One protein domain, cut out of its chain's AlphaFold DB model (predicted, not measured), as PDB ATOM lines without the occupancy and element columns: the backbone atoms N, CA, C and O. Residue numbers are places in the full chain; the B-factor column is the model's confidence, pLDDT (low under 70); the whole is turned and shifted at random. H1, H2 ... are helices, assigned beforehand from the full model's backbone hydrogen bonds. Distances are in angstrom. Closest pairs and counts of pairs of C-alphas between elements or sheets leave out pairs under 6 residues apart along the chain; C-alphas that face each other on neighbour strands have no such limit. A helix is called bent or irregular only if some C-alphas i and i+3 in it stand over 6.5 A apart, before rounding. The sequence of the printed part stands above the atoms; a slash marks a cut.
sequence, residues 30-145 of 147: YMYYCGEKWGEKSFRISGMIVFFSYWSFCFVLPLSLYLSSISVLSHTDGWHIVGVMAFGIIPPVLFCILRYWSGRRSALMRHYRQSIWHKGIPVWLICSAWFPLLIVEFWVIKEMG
ATOM      1  N   TYR A  30      19.624  29.559 -32.682       81.88
ATOM      2  CA  TYR A  30      20.640  29.109 -31.730       81.88
ATOM      3  C   TYR A  30      21.738  28.271 -32.395       81.88
ATOM      4  O   TYR A  30      22.915  28.494 -32.117       81.88
ATOM      5  N   MET A  31      21.398  27.378 -33.333       82.12
ATOM      6  CA  MET A  31      22.406  26.638 -34.109       82.12
ATOM      7  C   MET A  31      23.332  27.583 -34.878       82.12
ATOM      8  O   MET A  31      24.551  27.417 -34.862       82.12
ATOM      9  N   TYR A  32      22.757  28.619 -35.495       83.88
ATOM     10  CA  TYR A  32      23.523  29.647 -36.188       83.88
ATOM     11  C   TYR A  32      24.462  30.401 -35.233       83.88
ATOM     12  O   TYR A  32      25.630  30.612 -35.554       83.88
ATOM     13  N   TYR A  33      23.984  30.764 -34.035       85.12
ATOM     14  CA  TYR A  33      24.814  31.360 -32.981       85.12
ATOM     15  C   TYR A  33      25.978  30.449 -32.566       85.12
ATOM     16  O   TYR A  33      27.114  30.910 -32.448       85.12
ATOM     17  N   CYS A  34      25.709  29.158 -32.368       83.50
ATOM     18  CA  CYS A  34      26.718  28.164 -32.017       83.50
ATOM     19  C   CYS A  34      27.801  28.051 -33.092       83.50
ATOM     20  O   CYS A  34      28.983  28.110 -32.757       83.50
ATOM     21  N   GLY A  35      27.412  27.970 -34.368       82.62
ATOM     22  CA  GLY A  35      28.366  27.916 -35.471       82.62
ATOM     23  C   GLY A  35      29.249  29.160 -35.545       82.62
ATOM     24  O   GLY A  35      30.460  29.032 -35.628       82.62
ATOM     25  N   GLU A  36      28.681  30.356 -35.395       84.31
ATOM     26  CA  GLU A  36      29.455  31.607 -35.395       84.31
ATOM     27  C   GLU A  36      30.448  31.689 -34.222       84.31
ATOM     28  O   GLU A  36      31.600  32.068 -34.408       84.31
ATOM     29  N   LYS A  37      30.036  31.266 -33.022       80.06
ATOM     30  CA  LYS A  37      30.902  31.235 -31.832       80.06
ATOM     31  C   LYS A  37      32.008  30.180 -31.929       80.06
ATOM     32  O   LYS A  37      33.107  30.386 -31.419       80.06
ATOM     33  N   TRP A  38      31.718  29.036 -32.543       75.88
ATOM     34  CA  TRP A  38      32.722  28.012 -32.839       75.88
ATOM     35  C   TRP A  38      33.704  28.497 -33.914       75.88
ATOM     36  O   TRP A  38      34.913  28.282 -33.797       75.88
ATOM     37  N   GLY A  39      33.169  29.233 -34.891       74.06
ATOM     38  CA  GLY A  39      33.863  29.971 -35.939       74.06
ATOM     39  C   GLY A  39      34.982  30.876 -35.434       74.06
ATOM     40  O   GLY A  39      36.077  30.925 -35.988       74.06
ATOM     41  N   GLU A  40      34.701  31.584 -34.343       75.88
ATOM     42  CA  GLU A  40      35.653  32.483 -33.685       75.88
ATOM     43  C   GLU A  40      36.776  31.741 -32.942       75.88
ATOM     44  O   GLU A  40      37.839  32.318 -32.724       75.88
ATOM     45  N   LYS A  41      36.559  30.483 -32.526       68.94
ATOM     46  CA  LYS A  41      37.464  29.760 -31.617       68.94
ATOM     47  C   LYS A  41      38.411  28.762 -32.276       68.94
ATOM     48  O   LYS A  41      39.490  28.559 -31.731       68.94
ATOM     49  N   SER A  42      38.006  28.068 -33.340       58.03
ATOM     50  CA  SER A  42      38.728  26.851 -33.756       58.03
ATOM     51  C   SER A  42      38.890  26.687 -35.266       58.03
ATOM     52  O   SER A  42      39.987  26.400 -35.730       58.03
ATOM     53  N   PHE A  43      37.839  26.918 -36.049       56.19
ATOM     54  CA  PHE A  43      37.863  26.815 -37.510       56.19
ATOM     55  C   PHE A  43      37.008  27.938 -38.075       56.19
ATOM     56  O   PHE A  43      36.060  28.319 -37.412       56.19
ATOM     57  N   ARG A  44      37.272  28.438 -39.290       64.19
ATOM     58  CA  ARG A  44      36.452  29.464 -39.980       64.19
ATOM     59  C   ARG A  44      35.057  28.943 -40.390       64.19
ATOM     60  O   ARG A  44      34.604  29.148 -41.512       64.19
ATOM     61  N   ILE A  45      34.386  28.226 -39.498       65.88
ATOM     62  CA  ILE A  45      33.047  27.684 -39.658       65.88
ATOM     63  C   ILE A  45      32.074  28.811 -39.323       65.88
ATOM     64  O   ILE A  45      31.962  29.227 -38.177       65.88
ATOM     65  N   SER A  46      31.377  29.331 -40.330       77.06
ATOM     66  CA  SER A  46      30.256  30.245 -40.101       77.06
ATOM     67  C   SER A  46      29.028  29.461 -39.633       77.06
ATOM     68  O   SER A  46      28.846  28.298 -39.995       77.06
ATOM     69  N   GLY A  47      28.116  30.116 -38.911       76.38
ATOM     70  CA  GLY A  47      26.782  29.574 -38.622       76.38
ATOM     71  C   GLY A  47      26.023  29.130 -39.877       76.38
ATOM     72  O   GLY A  47      25.215  28.206 -39.811       76.38
ATOM     73  N   MET A  48      26.337  29.724 -41.036       80.31
ATOM     74  CA  MET A  48      25.822  29.279 -42.335       80.31
ATOM     75  C   MET A  48      26.324  27.888 -42.723       80.31
ATOM     76  O   MET A  48      25.547  27.108 -43.255       80.31
ATOM     77  N   ILE A  49      27.587  27.562 -42.436       79.62
ATOM     78  CA  ILE A  49      28.182  26.257 -42.762       79.62
ATOM     79  C   ILE A  49      27.547  25.162 -41.906       79.62
ATOM     80  O   ILE A  49      27.229  24.103 -42.428       79.62
ATOM     81  N   VAL A  50      27.291  25.437 -40.621       82.06
ATOM     82  CA  VAL A  50      26.566  24.495 -39.752       82.06
ATOM     83  C   VAL A  50      25.148  24.281 -40.274       82.06
ATOM     84  O   VAL A  50      24.706  23.152 -40.425       82.06
ATOM     85  N   PHE A  51      24.423  25.345 -40.618       83.19
ATOM     86  CA  PHE A  51      23.086  25.174 -41.186       83.19
ATOM     87  C   PHE A  51      23.114  24.398 -42.512       83.19
ATOM     88  O   PHE A  51      22.282  23.524 -42.739       83.19
ATOM     89  N   PHE A  52      24.103  24.682 -43.357       82.31
ATOM     90  CA  PHE A  52      24.303  24.004 -44.628       82.31
ATOM     91  C   PHE A  52      24.631  22.519 -44.454       82.31
ATOM     92  O   PHE A  52      24.096  21.702 -45.199       82.31
ATOM     93  N   SER A  53      25.451  22.146 -43.467       79.56
ATOM     94  CA  SER A  53      25.750  20.740 -43.190       79.56
ATOM     95  C   SER A  53      24.490  19.999 -42.745       79.56
ATOM     96  O   SER A  53      24.154  18.983 -43.338       79.56
ATOM     97  N   TYR A  54      23.734  20.551 -41.791       81.94
ATOM     98  CA  TYR A  54      22.454  19.976 -41.356       81.94
ATOM     99  C   TYR A  54      21.458  19.817 -42.506       81.94
ATOM    100  O   TYR A  54      20.822  18.777 -42.638       81.94
ATOM    101  N   TRP A  55      21.341  20.837 -43.357       82.00
ATOM    102  CA  TRP A  55      20.465  20.783 -44.521       82.00
ATOM    103  C   TRP A  55      20.911  19.731 -45.537       82.00
ATOM    104  O   TRP A  55      20.082  19.005 -46.076       82.00
ATOM    105  N   SER A  56      22.218  19.638 -45.787       76.38
ATOM    106  CA  SER A  56      22.774  18.671 -46.732       76.38
ATOM    107  C   SER A  56      22.486  17.238 -46.290       76.38
ATOM    108  O   SER A  56      22.049  16.440 -47.109       76.38
ATOM    109  N   PHE A  57      22.631  16.925 -45.001       73.69
ATOM    110  CA  PHE A  57      22.281  15.594 -44.498       73.69
ATOM    111  C   PHE A  57      20.777  15.321 -44.639       73.69
ATOM    112  O   PHE A  57      20.396  14.377 -45.317       73.69
ATOM    113  N   CYS A  58      19.919  16.231 -44.169       74.38
ATOM    114  CA  CYS A  58      18.470  16.015 -44.201       74.38
ATOM    115  C   CYS A  58      17.835  15.984 -45.602       74.38
ATOM    116  O   CYS A  58      16.785  15.368 -45.764       74.38
ATOM    117  N   PHE A  59      18.389  16.692 -46.593       73.81
ATOM    118  CA  PHE A  59      17.763  16.824 -47.917       73.81
ATOM    119  C   PHE A  59      18.600  16.256 -49.056       73.81
ATOM    120  O   PHE A  59      18.039  15.627 -49.949       73.81
ATOM    121  N   VAL A  60      19.917  16.469 -49.063       70.19
ATOM    122  CA  VAL A  60      20.759  16.071 -50.202       70.19
ATOM    123  C   VAL A  60      20.970  14.560 -50.217       70.19
ATOM    124  O   VAL A  60      20.939  13.984 -51.299       70.19
ATOM    125  N   LEU A  61      21.107  13.909 -49.056       69.94
ATOM    126  CA  LEU A  61      21.270  12.451 -48.995       69.94
ATOM    127  C   LEU A  61      19.995  11.672 -49.365       69.94
ATOM    128  O   LEU A  61      20.077  10.793 -50.221       69.94
ATOM    129  N   PRO A  62      18.796  11.982 -48.831       70.81
ATOM    130  CA  PRO A  62      17.579  11.308 -49.285       70.81
ATOM    131  C   PRO A  62      17.303  11.545 -50.772       70.81
ATOM    132  O   PRO A  62      16.870  10.637 -51.476       70.81
ATOM    133  N   LEU A  63      17.596  12.754 -51.266       72.75
ATOM    134  CA  LEU A  63      17.433  13.093 -52.674       72.75
ATOM    135  C   LEU A  63      18.434  12.346 -53.564       72.75
ATOM    136  O   LEU A  63      18.044  11.861 -54.622       72.75
ATOM    137  N   SER A  64      19.698  12.213 -53.149       67.75
ATOM    138  CA  SER A  64      20.706  11.477 -53.919       67.75
ATOM    139  C   SER A  64      20.387   9.988 -53.996       67.75
ATOM    140  O   SER A  64      20.552   9.389 -55.058       67.75
ATOM    141  N   LEU A  65      19.870   9.403 -52.915       68.94
ATOM    142  CA  LEU A  65      19.375   8.031 -52.910       68.94
ATOM    143  C   LEU A  65      18.182   7.897 -53.850       68.94
ATOM    144  O   LEU A  65      18.250   7.120 -54.798       68.94
ATOM    145  N   TYR A  66      17.132   8.698 -53.658       69.25
ATOM    146  CA  TYR A  66      15.939   8.678 -54.511       69.25
ATOM    147  C   TYR A  66      16.287   8.771 -56.007       69.25
ATOM    148  O   TYR A  66      15.773   8.004 -56.820       69.25
ATOM    149  N   LEU A  67      17.226   9.649 -56.363       67.44
ATOM    150  CA  LEU A  67      17.718   9.801 -57.734       67.44
ATOM    151  C   LEU A  67      18.614   8.655 -58.215       67.44
ATOM    152  O   LEU A  67      18.727   8.463 -59.418       67.44
ATOM    153  N   SER A  68      19.256   7.917 -57.309       63.31
ATOM    154  CA  SER A  68      20.026   6.712 -57.645       63.31
ATOM    155  C   SER A  68      19.120   5.504 -57.904       63.31
ATOM    156  O   SER A  68      19.448   4.667 -58.738       63.31
ATOM    157  N   SER A  69      17.978   5.404 -57.212       62.44
ATOM    158  CA  SER A  69      16.999   4.321 -57.422       62.44
ATOM    159  C   SER A  69      16.126   4.530 -58.647       62.44
ATOM    160  O   SER A  69      15.768   3.566 -59.325       62.44
ATOM    161  N   ILE A  70      15.793   5.778 -58.958       62.00
ATOM    162  CA  ILE A  70      15.151   6.094 -60.222       62.00
ATOM    163  C   ILE A  70      16.252   6.110 -61.281       62.00
ATOM    164  O   ILE A  70      17.117   6.976 -61.272       62.00
ATOM    165  N   SER A  71      16.193   5.192 -62.242       53.44
ATOM    166  CA  SER A  71      17.097   5.047 -63.398       53.44
ATOM    167  C   SER A  71      17.213   6.280 -64.322       53.44
ATOM    168  O   SER A  71      17.714   6.181 -65.441       53.44
ATOM    169  N   VAL A  72      16.764   7.456 -63.881       52.75
ATOM    170  CA  VAL A  72      16.903   8.753 -64.546       52.75
ATOM    171  C   VAL A  72      18.376   9.133 -64.696       52.75
ATOM    172  O   VAL A  72      18.731   9.715 -65.719       52.75
ATOM    173  N   LEU A  73      19.255   8.741 -63.766       52.50
ATOM    174  CA  LEU A  73      20.683   9.081 -63.829       52.50
ATOM    175  C   LEU A  73      21.438   8.386 -64.980       52.50
ATOM    176  O   LEU A  73      22.506   8.844 -65.372       52.50
ATOM    177  N   SER A  74      20.881   7.316 -65.562       53.69
ATOM    178  CA  SER A  74      21.502   6.608 -66.691       53.69
ATOM    179  C   SER A  74      21.283   7.302 -68.042       53.69
ATOM    180  O   SER A  74      21.934   6.921 -69.013       53.69
ATOM    181  N   HIS A  75      20.363   8.269 -68.134       55.84
ATOM    182  CA  HIS A  75      19.935   8.837 -69.420       55.84
ATOM    183  C   HIS A  75      19.779  10.367 -69.421       55.84
ATOM    184  O   HIS A  75      19.328  10.931 -70.419       55.84
ATOM    185  N   THR A  76      20.116  11.048 -68.320       57.97
ATOM    186  CA  THR A  76      19.964  12.506 -68.207       57.97
ATOM    187  C   THR A  76      21.265  13.252 -68.461       57.97
ATOM    188  O   THR A  76      22.303  12.966 -67.865       57.97
ATOM    189  N   ASP A  77      21.173  14.265 -69.321       62.81
ATOM    190  CA  ASP A  77      22.237  15.225 -69.594       62.81
ATOM    191  C   ASP A  77      22.756  15.857 -68.295       62.81
ATOM    192  O   ASP A  77      21.981  16.174 -67.384       62.81
ATOM    193  N   GLY A  78      24.068  16.113 -68.220       68.00
ATOM    194  CA  GLY A  78      24.733  16.646 -67.018       68.00
ATOM    195  C   GLY A  78      24.114  17.935 -66.453       68.00
ATOM    196  O   GLY A  78      24.264  18.227 -65.266       68.00
ATOM    197  N   TRP A  79      23.343  18.667 -67.259       72.38
ATOM    198  CA  TRP A  79      22.539  19.815 -66.837       72.38
ATOM    199  C   TRP A  79      21.489  19.492 -65.766       72.38
ATOM    200  O   TRP A  79      21.285  20.302 -64.861       72.38
ATOM    201  N   HIS A  80      20.853  18.320 -65.812       70.94
ATOM    202  CA  HIS A  80      19.860  17.925 -64.809       70.94
ATOM    203  C   HIS A  80      20.509  17.642 -63.455       70.94
ATOM    204  O   HIS A  80      19.991  18.062 -62.421       70.94
ATOM    205  N   ILE A  81      21.685  17.012 -63.462       72.19
ATOM    206  CA  ILE A  81      22.475  16.739 -62.255       72.19
ATOM    207  C   ILE A  81      22.904  18.061 -61.605       72.19
ATOM    208  O   ILE A  81      22.717  18.258 -60.404       72.19
ATOM    209  N   VAL A  82      23.408  19.007 -62.405       75.38
ATOM    210  CA  VAL A  82      23.759  20.352 -61.925       75.38
ATOM    211  C   VAL A  82      22.530  21.079 -61.370       75.38
ATOM    212  O   VAL A  82      22.619  21.692 -60.308       75.38
ATOM    213  N   GLY A  83      21.375  20.973 -62.034       77.19
ATOM    214  CA  GLY A  83      20.117  21.574 -61.585       77.19
ATOM    215  C   GLY A  83      19.635  21.040 -60.232       77.19
ATOM    216  O   GLY A  83      19.283  21.827 -59.355       77.19
ATOM    217  N   VAL A  84      19.684  19.723 -60.025       75.00
ATOM    218  CA  VAL A  84      19.337  19.081 -58.744       75.00
ATOM    219  C   VAL A  84      20.284  19.530 -57.632       75.00
ATOM    220  O   VAL A  84      19.835  19.924 -56.555       75.00
ATOM    221  N   MET A  85      21.594  19.506 -57.887       72.62
ATOM    222  CA  MET A  85      22.599  19.923 -56.903       72.62
ATOM    223  C   MET A  85      22.427  21.401 -56.534       72.62
ATOM    224  O   MET A  85      22.445  21.762 -55.357       72.62
ATOM    225  N   ALA A  86      22.177  22.259 -57.525       76.94
ATOM    226  CA  ALA A  86      21.873  23.667 -57.305       76.94
ATOM    227  C   ALA A  86      20.586  23.846 -56.480       76.94
ATOM    228  O   ALA A  86      20.569  24.637 -55.537       76.94
ATOM    229  N   PHE A  87      19.535  23.072 -56.765       78.00
ATOM    230  CA  PHE A  87      18.287  23.098 -56.002       78.00
ATOM    231  C   PHE A  87      18.459  22.622 -54.552       78.00
ATOM    232  O   PHE A  87      17.777  23.123 -53.666       78.00
ATOM    233  N   GLY A  88      19.403  21.721 -54.270       76.38
ATOM    234  CA  GLY A  88      19.738  21.320 -52.900       76.38
ATOM    235  C   GLY A  88      20.495  22.397 -52.109       76.38
ATOM    236  O   GLY A  88      20.295  22.534 -50.900       76.38
ATOM    237  N   ILE A  89      21.340  23.185 -52.783       78.19
ATOM    238  CA  ILE A  89      22.289  24.126 -52.158       78.19
ATOM    239  C   ILE A  89      21.730  25.550 -52.036       78.19
ATOM    240  O   ILE A  89      21.992  26.244 -51.053       78.19
ATOM    241  N   ILE A  90      20.963  26.010 -53.022       81.25
ATOM    242  CA  ILE A  90      20.481  27.396 -53.097       81.25
ATOM    243  C   ILE A  90      19.476  27.735 -51.974       81.25
ATOM    244  O   ILE A  90      19.663  28.764 -51.315       81.25
ATOM    245  N   PRO A  91      18.448  26.912 -51.680       83.69
ATOM    246  CA  PRO A  91      17.460  27.207 -50.642       83.69
ATOM    247  C   PRO A  91      18.028  27.448 -49.233       83.69
ATOM    248  O   PRO A  91      17.660  28.464 -48.637       83.69
ATOM    249  N   PRO A  92      18.932  26.614 -48.672       81.44
ATOM    250  CA  PRO A  92      19.453  26.846 -47.323       81.44
ATOM    251  C   PRO A  92      20.314  28.108 -47.242       81.44
ATOM    252  O   PRO A  92      20.286  28.814 -46.229       81.44
ATOM    253  N   VAL A  93      21.044  28.431 -48.314       80.81
ATOM    254  CA  VAL A  93      21.876  29.637 -48.391       80.81
ATOM    255  C   VAL A  93      20.999  30.883 -48.475       80.81
ATOM    256  O   VAL A  93      21.176  31.809 -47.681       80.81
ATOM    257  N   LEU A  94      20.007  30.895 -49.370       84.19
ATOM    258  CA  LEU A  94      19.055  32.002 -49.486       84.19
ATOM    259  C   LEU A  94      18.270  32.200 -48.191       84.19
ATOM    260  O   LEU A  94      18.140  33.332 -47.724       84.19
ATOM    261  N   PHE A  95      17.808  31.113 -47.567       83.56
ATOM    262  CA  PHE A  95      17.136  31.169 -46.275       83.56
ATOM    263  C   PHE A  95      18.030  31.820 -45.218       83.56
ATOM    264  O   PHE A  95      17.591  32.745 -44.535       83.56
ATOM    265  N   CYS A  96      19.300  31.417 -45.120       79.50
ATOM    266  CA  CYS A  96      20.243  32.024 -44.184       79.50
ATOM    267  C   CYS A  96      20.466  33.517 -44.460       79.50
ATOM    268  O   CYS A  96      20.443  34.317 -43.525       79.50
ATOM    269  N   ILE A  97      20.642  33.919 -45.720       81.31
ATOM    270  CA  ILE A  97      20.883  35.323 -46.083       81.31
ATOM    271  C   ILE A  97      19.657  36.188 -45.764       81.31
ATOM    272  O   ILE A  97      19.786  37.225 -45.106       81.31
ATOM    273  N   LEU A  98      18.462  35.749 -46.175       82.19
ATOM    274  CA  LEU A  98      17.205  36.461 -45.925       82.19
ATOM    275  C   LEU A  98      16.901  36.550 -44.426       82.19
ATOM    276  O   LEU A  98      16.472  37.589 -43.916       82.19
ATOM    277  N   ARG A  99      17.146  35.462 -43.692       80.25
ATOM    278  CA  ARG A  99      16.788  35.347 -42.279       80.25
ATOM    279  C   ARG A  99      17.796  36.019 -41.349       80.25
ATOM    280  O   ARG A  99      17.371  36.597 -40.346       80.25
ATOM    281  N   TYR A 100      19.090  35.979 -41.666       74.38
ATOM    282  CA  TYR A 100      20.183  36.526 -40.848       74.38
ATOM    283  C   TYR A 100      20.753  37.836 -41.394       74.38
ATOM    284  O   TYR A 100      21.937  38.135 -41.213       74.38
ATOM    285  N   TRP A 101      19.903  38.671 -41.998       76.19
ATOM    286  CA  TRP A 101      20.296  40.014 -42.411       76.19
ATOM    287  C   TRP A 101      20.990  40.771 -41.256       76.19
ATOM    288  O   TRP A 101      20.598  40.651 -40.091       76.19
ATOM    289  N   SER A 102      22.047  41.530 -41.568       65.38
ATOM    290  CA  SER A 102      23.069  42.052 -40.637       65.38
ATOM    291  C   SER A 102      22.529  42.693 -39.345       65.38
ATOM    292  O   SER A 102      23.120  42.535 -38.267       65.38
ATOM    293  N   GLY A 103      21.376  43.366 -39.417       72.31
ATOM    294  CA  GLY A 103      20.692  43.940 -38.255       72.31
ATOM    295  C   GLY A 103      20.146  42.894 -37.273       72.31
ATOM    296  O   GLY A 103      20.258  43.076 -36.060       72.31
ATOM    297  N   ARG A 104      19.602  41.779 -37.773       74.88
ATOM    298  CA  ARG A 104      19.085  40.677 -36.951       74.88
ATOM    299  C   ARG A 104      20.208  39.814 -36.389       74.88
ATOM    300  O   ARG A 104      20.125  39.454 -35.221       74.88
ATOM    301  N   ARG A 105      21.280  39.562 -37.158       79.00
ATOM    302  CA  ARG A 105      22.472  38.830 -36.672       79.00
ATOM    303  C   ARG A 105      23.052  39.488 -35.420       79.00
ATOM    304  O   ARG A 105      23.273  38.820 -34.419       79.00
ATOM    305  N   SER A 106      23.206  40.809 -35.421       78.31
ATOM    306  CA  SER A 106      23.755  41.534 -34.263       78.31
ATOM    307  C   SER A 106      22.855  41.449 -33.018       78.31
ATOM    308  O   SER A 106      23.347  41.302 -31.899       78.31
ATOM    309  N   ALA A 107      21.532  41.521 -33.205       81.31
ATOM    310  CA  ALA A 107      20.561  41.371 -32.120       81.31
ATOM    311  C   ALA A 107      20.537  39.934 -31.570       81.31
ATOM    312  O   ALA A 107      20.515  39.735 -30.357       81.31
ATOM    313  N   LEU A 108      20.611  38.953 -32.468       83.88
ATOM    314  CA  LEU A 108      20.674  37.528 -32.165       83.88
ATOM    315  C   LEU A 108      21.900  37.177 -31.318       83.88
ATOM    316  O   LEU A 108      21.762  36.568 -30.259       83.88
ATOM    317  N   MET A 109      23.086  37.617 -31.751       83.25
ATOM    318  CA  MET A 109      24.341  37.376 -31.035       83.25
ATOM    319  C   MET A 109      24.299  37.953 -29.622       83.25
ATOM    320  O   MET A 109      24.747  37.313 -28.676       83.25
ATOM    321  N   ARG A 110      23.719  39.150 -29.453       82.12
ATOM    322  CA  ARG A 110      23.583  39.785 -28.137       82.12
ATOM    323  C   ARG A 110      22.629  39.015 -27.225       82.12
ATOM    324  O   ARG A 110      22.967  38.803 -26.065       82.12
ATOM    325  N   HIS A 111      21.482  38.588 -27.751       83.12
ATOM    326  CA  HIS A 111      20.483  37.837 -26.992       83.12
ATOM    327  C   HIS A 111      21.045  36.503 -26.486       83.12
ATOM    328  O   HIS A 111      21.032  36.244 -25.283       83.12
ATOM    329  N   TYR A 112      21.623  35.688 -27.373       77.00
ATOM    330  CA  TYR A 112      22.150  34.374 -26.993       77.00
ATOM    331  C   TYR A 112      23.463  34.434 -26.206       77.00
ATOM    332  O   TYR A 112      23.729  33.535 -25.414       77.00
ATOM    333  N   ARG A 113      24.244  35.519 -26.323       78.00
ATOM    334  CA  ARG A 113      25.399  35.765 -25.444       78.00
ATOM    335  C   ARG A 113      24.994  35.967 -23.980       78.00
ATOM    336  O   ARG A 113      25.749  35.577 -23.098       78.00
ATOM    337  N   GLN A 114      23.837  36.579 -23.728       76.38
ATOM    338  CA  GLN A 114      23.301  36.800 -22.378       76.38
ATOM    339  C   GLN A 114      22.433  35.636 -21.882       76.38
ATOM    340  O   GLN A 114      22.082  35.578 -20.707       76.38
ATOM    341  N   SER A 115      22.083  34.713 -22.776       72.44
ATOM    342  CA  SER A 115      21.201  33.594 -22.485       72.44
ATOM    343  C   SER A 115      21.911  32.491 -21.696       72.44
ATOM    344  O   SER A 115      23.055  32.130 -21.980       72.44
ATOM    345  N   ILE A 116      21.192  31.902 -20.737       67.56
ATOM    346  CA  ILE A 116      21.650  30.769 -19.910       67.56
ATOM    347  C   ILE A 116      21.995  29.553 -20.784       67.56
ATOM    348  O   ILE A 116      22.898  28.783 -20.458       67.56
ATOM    349  N   TRP A 117      21.356  29.435 -21.953       64.81
ATOM    350  CA  TRP A 117      21.597  28.378 -22.936       64.81
ATOM    351  C   TRP A 117      23.056  28.306 -23.399       64.81
ATOM    352  O   TRP A 117      23.528  27.221 -23.723       64.81
ATOM    353  N   HIS A 118      23.815  29.410 -23.360       66.00
ATOM    354  CA  HIS A 118      25.250  29.365 -23.662       66.00
ATOM    355  C   HIS A 118      26.022  28.453 -22.693       66.00
ATOM    356  O   HIS A 118      27.078  27.938 -23.068       66.00
ATOM    357  N   LYS A 119      25.579  28.370 -21.432       63.88
ATOM    358  CA  LYS A 119      26.257  27.631 -20.359       63.88
ATOM    359  C   LYS A 119      25.808  26.176 -20.306       63.88
ATOM    360  O   LYS A 119      26.614  25.326 -19.959       63.88
ATOM    361  N   GLY A 120      24.544  25.915 -20.645       66.88
ATOM    362  CA  GLY A 120      23.945  24.584 -20.565       66.88
ATOM    363  C   GLY A 120      24.302  23.671 -21.736       66.88
ATOM    364  O   GLY A 120      24.718  22.541 -21.511       66.88
ATOM    365  N   ILE A 121      24.164  24.144 -22.981       75.38
ATOM    366  CA  ILE A 121      24.408  23.296 -24.156       75.38
ATOM    367  C   ILE A 121      25.791  23.598 -24.728       75.38
ATOM    368  O   ILE A 121      26.054  24.726 -25.163       75.38
ATOM    369  N   PRO A 122      26.696  22.610 -24.751       78.06
ATOM    370  CA  PRO A 122      28.030  22.844 -25.248       78.06
ATOM    371  C   PRO A 122      27.984  22.928 -26.783       78.06
ATOM    372  O   PRO A 122      27.392  22.096 -27.464       78.06
ATOM    373  N   VAL A 123      28.626  23.958 -27.338       77.38
ATOM    374  CA  VAL A 123      28.548  24.333 -28.765       77.38
ATOM    375  C   VAL A 123      28.912  23.177 -29.705       77.38
ATOM    376  O   VAL A 123      28.235  22.964 -30.708       77.38
ATOM    377  N   TRP A 124      29.932  22.393 -29.347       77.62
ATOM    378  CA  TRP A 124      30.359  21.212 -30.101       77.62
ATOM    379  C   TRP A 124      29.258  20.155 -30.271       77.62
ATOM    380  O   TRP A 124      29.228  19.501 -31.306       77.62
ATOM    381  N   LEU A 125      28.329  20.015 -29.318       81.81
ATOM    382  CA  LEU A 125      27.243  19.034 -29.374       81.81
ATOM    383  C   LEU A 125      26.258  19.411 -30.476       81.81
ATOM    384  O   LEU A 125      25.864  18.571 -31.270       81.81
ATOM    385  N   ILE A 126      25.943  20.699 -30.606       81.38
ATOM    386  CA  ILE A 126      25.120  21.187 -31.718       81.38
ATOM    387  C   ILE A 126      25.892  21.121 -33.029       81.38
ATOM    388  O   ILE A 126      25.328  20.750 -34.050       81.38
ATOM    389  N   CYS A 127      27.184  21.432 -33.040       75.25
ATOM    390  CA  CYS A 127      27.973  21.297 -34.261       75.25
ATOM    391  C   CYS A 127      28.164  19.835 -34.698       75.25
ATOM    392  O   CYS A 127      28.451  19.622 -35.867       75.25
ATOM    393  N   SER A 128      28.013  18.852 -33.804       79.00
ATOM    394  CA  SER A 128      28.169  17.414 -34.087       79.00
ATOM    395  C   SER A 128      26.849  16.646 -34.148       79.00
ATOM    396  O   SER A 128      26.854  15.488 -34.542       79.00
ATOM    397  N   ALA A 129      25.707  17.263 -33.838       80.88
ATOM    398  CA  ALA A 129      24.416  16.571 -33.843       80.88
ATOM    399  C   ALA A 129      23.917  16.145 -35.245       80.88
ATOM    400  O   ALA A 129      22.911  15.447 -35.344       80.88
ATOM    401  N   TRP A 130      24.658  16.446 -36.317       77.56
ATOM    402  CA  TRP A 130      24.476  15.790 -37.618       77.56
ATOM    403  C   TRP A 130      25.001  14.341 -37.649       77.56
ATOM    404  O   TRP A 130      24.502  13.545 -38.435       77.56
ATOM    405  N   PHE A 131      25.943  13.952 -36.780       79.38
ATOM    406  CA  PHE A 131      26.434  12.567 -36.695       79.38
ATOM    407  C   PHE A 131      25.340  11.560 -36.287       79.38
ATOM    408  O   PHE A 131      25.217  10.532 -36.945       79.38
ATOM    409  N   PRO A 132      24.512  11.817 -35.253       82.38
ATOM    410  CA  PRO A 132      23.360  10.967 -34.958       82.38
ATOM    411  C   PRO A 132      22.367  10.864 -36.118       82.38
ATOM    412  O   PRO A 132      21.858   9.776 -36.373       82.38
ATOM    413  N   LEU A 133      22.111  11.969 -36.832       79.31
ATOM    414  CA  LEU A 133      21.226  11.966 -38.003       79.31
ATOM    415  C   LEU A 133      21.763  11.037 -39.091       79.31
ATOM    416  O   LEU A 133      21.011  10.212 -39.598       79.31
ATOM    417  N   LEU A 134      23.071  11.082 -39.350       78.31
ATOM    418  CA  LEU A 134      23.727  10.141 -40.254       78.31
ATOM    419  C   LEU A 134      23.521   8.686 -39.842       78.31
ATOM    420  O   LEU A 134      23.186   7.863 -40.683       78.31
ATOM    421  N   ILE A 135      23.709   8.351 -38.563       83.44
ATOM    422  CA  ILE A 135      23.541   6.970 -38.084       83.44
ATOM    423  C   ILE A 135      22.103   6.487 -38.317       83.44
ATOM    424  O   ILE A 135      21.905   5.362 -38.774       83.44
ATOM    425  N   VAL A 136      21.110   7.336 -38.032       83.56
ATOM    426  CA  VAL A 136      19.693   7.025 -38.275       83.56
ATOM    427  C   VAL A 136      19.423   6.849 -39.767       83.56
ATOM    428  O   VAL A 136      18.768   5.888 -40.152       83.56
ATOM    429  N   GLU A 137      19.952   7.732 -40.610       74.44
ATOM    430  CA  GLU A 137      19.807   7.632 -42.063       74.44
ATOM    431  C   GLU A 137      20.442   6.344 -42.601       74.44
ATOM    432  O   GLU A 137      19.772   5.592 -43.303       74.44
ATOM    433  N   PHE A 138      21.678   6.014 -42.211       78.94
ATOM    434  CA  PHE A 138      22.327   4.746 -42.571       78.94
ATOM    435  C   PHE A 138      21.514   3.527 -42.131       78.94
ATOM    436  O   PHE A 138      21.421   2.549 -42.873       78.94
ATOM    437  N   TRP A 139      20.911   3.578 -40.942       82.62
ATOM    438  CA  TRP A 139      20.043   2.510 -40.457       82.62
ATOM    439  C   TRP A 139      18.785   2.353 -41.320       82.62
ATOM    440  O   TRP A 139      18.473   1.238 -41.731       82.62
ATOM    441  N   VAL A 140      18.116   3.455 -41.671       82.06
ATOM    442  CA  VAL A 140      16.941   3.443 -42.559       82.06
ATOM    443  C   VAL A 140      17.301   2.912 -43.948       82.06
ATOM    444  O   VAL A 140      16.565   2.107 -44.507       82.06
ATOM    445  N   ILE A 141      18.448   3.309 -44.501       74.94
ATOM    446  CA  ILE A 141      18.917   2.845 -45.817       74.94
ATOM    447  C   ILE A 141      19.156   1.333 -45.818       74.94
ATOM    448  O   ILE A 141      18.750   0.645 -46.756       74.94
ATOM    449  N   LYS A 142      19.781   0.821 -44.752       79.38
ATOM    450  CA  LYS A 142      20.001  -0.612 -44.563       79.38
ATOM    451  C   LYS A 142      18.677  -1.373 -44.467       79.38
ATOM    452  O   LYS A 142      18.529  -2.410 -45.099       79.38
ATOM    453  N   GLU A 143      17.706  -0.845 -43.722       81.38
ATOM    454  CA  GLU A 143      16.378  -1.461 -43.586       81.38
ATOM    455  C   GLU A 143      15.607  -1.474 -44.916       81.38
ATOM    456  O   GLU A 143      14.899  -2.429 -45.221       81.38
ATOM    457  N   MET A 144      15.782  -0.443 -45.749       76.00
ATOM    458  CA  MET A 144      15.184  -0.390 -47.086       76.00
ATOM    459  C   MET A 144      15.856  -1.342 -48.091       76.00
ATOM    460  O   MET A 144      15.292  -1.560 -49.163       76.00
ATOM    461  N   GLY A 145      17.024  -1.919 -47.772       72.00
ATOM    462  CA  GLY A 145      17.737  -2.887 -48.616       72.00
ATOM    463  C   GLY A 145      18.536  -2.267 -49.767       72.00
ATOM    464  O   GLY A 145      18.733  -2.909 -50.794       72.00
TER     465      GLY A 145
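What this domain is: This is residues 30 to 145 of the 147 residues of an uncharacterized protein of Bacteroides salyersiae (UniProt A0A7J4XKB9). The domain is a long, loosely joined winding of helices, with the bent helix H2 along the middle, the bent helix H4 along one side of it, and H8 starting beside its arm H2a on the other side. H3 and the residues near it turn the chain at one end, where residues 74 to 79 stick out; H5 turns it at the other end, where H1 is set crosswise to H5 and H7. The printed part has 116 residues with eight named helices, H1 to H8 in order along the chain, and no named strand; its class is all helix. It is loose, with a radius of gyration of the C-alphas of 17.4 A, and elongated, spanning 54 by 31 by 21 A.

How they stand to each other: H1, residues 30 to 41, and H2, residues 47 to 69, are the hubs, each touching three other helices. By its hydrogen bonds H2 was assigned as one helix, but it is bent: C-alphas 58 and 61 are 6.6 A apart, and its arms H2a, residues 47 to 58, and H2b, residues 61 to 69, stand at a shallow tilt of 34 degrees, only just short of steep. H1 touches H2a at residues 47 to 51, opposite ways at a steep tilt of 56 degrees; the closest C-alphas, of Gly 35 and Gly 47, are 3.9 A apart. H4, residues 78 to 99, likewise assigned as one helix, is bent, with C-alphas 88 and 91 6.7 A apart; its arms are H4a, residues 78 to 88, and H4b, residues 91 to 99. H4b touches H2a, closest at the C-alphas of Phe 52 and Pro 92, 6.2 A, opposite ways at a tilt of 35.1 degrees, only just steep. H2b and H4a are near each other. H5, residues 102 to 114, touches H1 about perpendicular, at 85 degrees, closest at the C-alphas of Tyr 33 and Met 109, 6.3 A. H7, residues 123 to 128, touches H1 at 75 degrees, closest at the C-alphas of Cys 34 and Val 123, 5.3 A. H8, residues 130 to 144, touches H2a the same way at a shallow tilt of 11 degrees, closest at the C-alphas of Tyr 54 and Trp 130, 6.0 A. The helix packing is mostly crossed, with one of five touching pairs at a shallow tilt. H4b and H8 are apart. Every O i to N i+4 pair is within hydrogen-bond range in H2a, H2b, H4a, H4b, H5, H7 and H8, and 7 of 8 are in H1.

Where its parts are: H1 begins at C-alpha 30, (20.640, 29.109, -31.730), and is 16.8 A long. H2a is 16.9 A long, H4a 15.7 A and H5 19.0 A. H3, residues 71 to 74, and H6, residues 117 to 120, are too short for an O i to N i+4 pair. H8, 20.9 A long, ends at C-alpha 144, (15.184, -0.390, -47.086).

The domain as a whole: The two C-alphas farthest apart, of His 75 and Gln 114, are 54.8 A apart. The printed part has no cut, and its links between helices are tight. The mean pLDDT of the printed part is 74.9; 27 residues are under 70, among them 64 to 78 and 116 to 120.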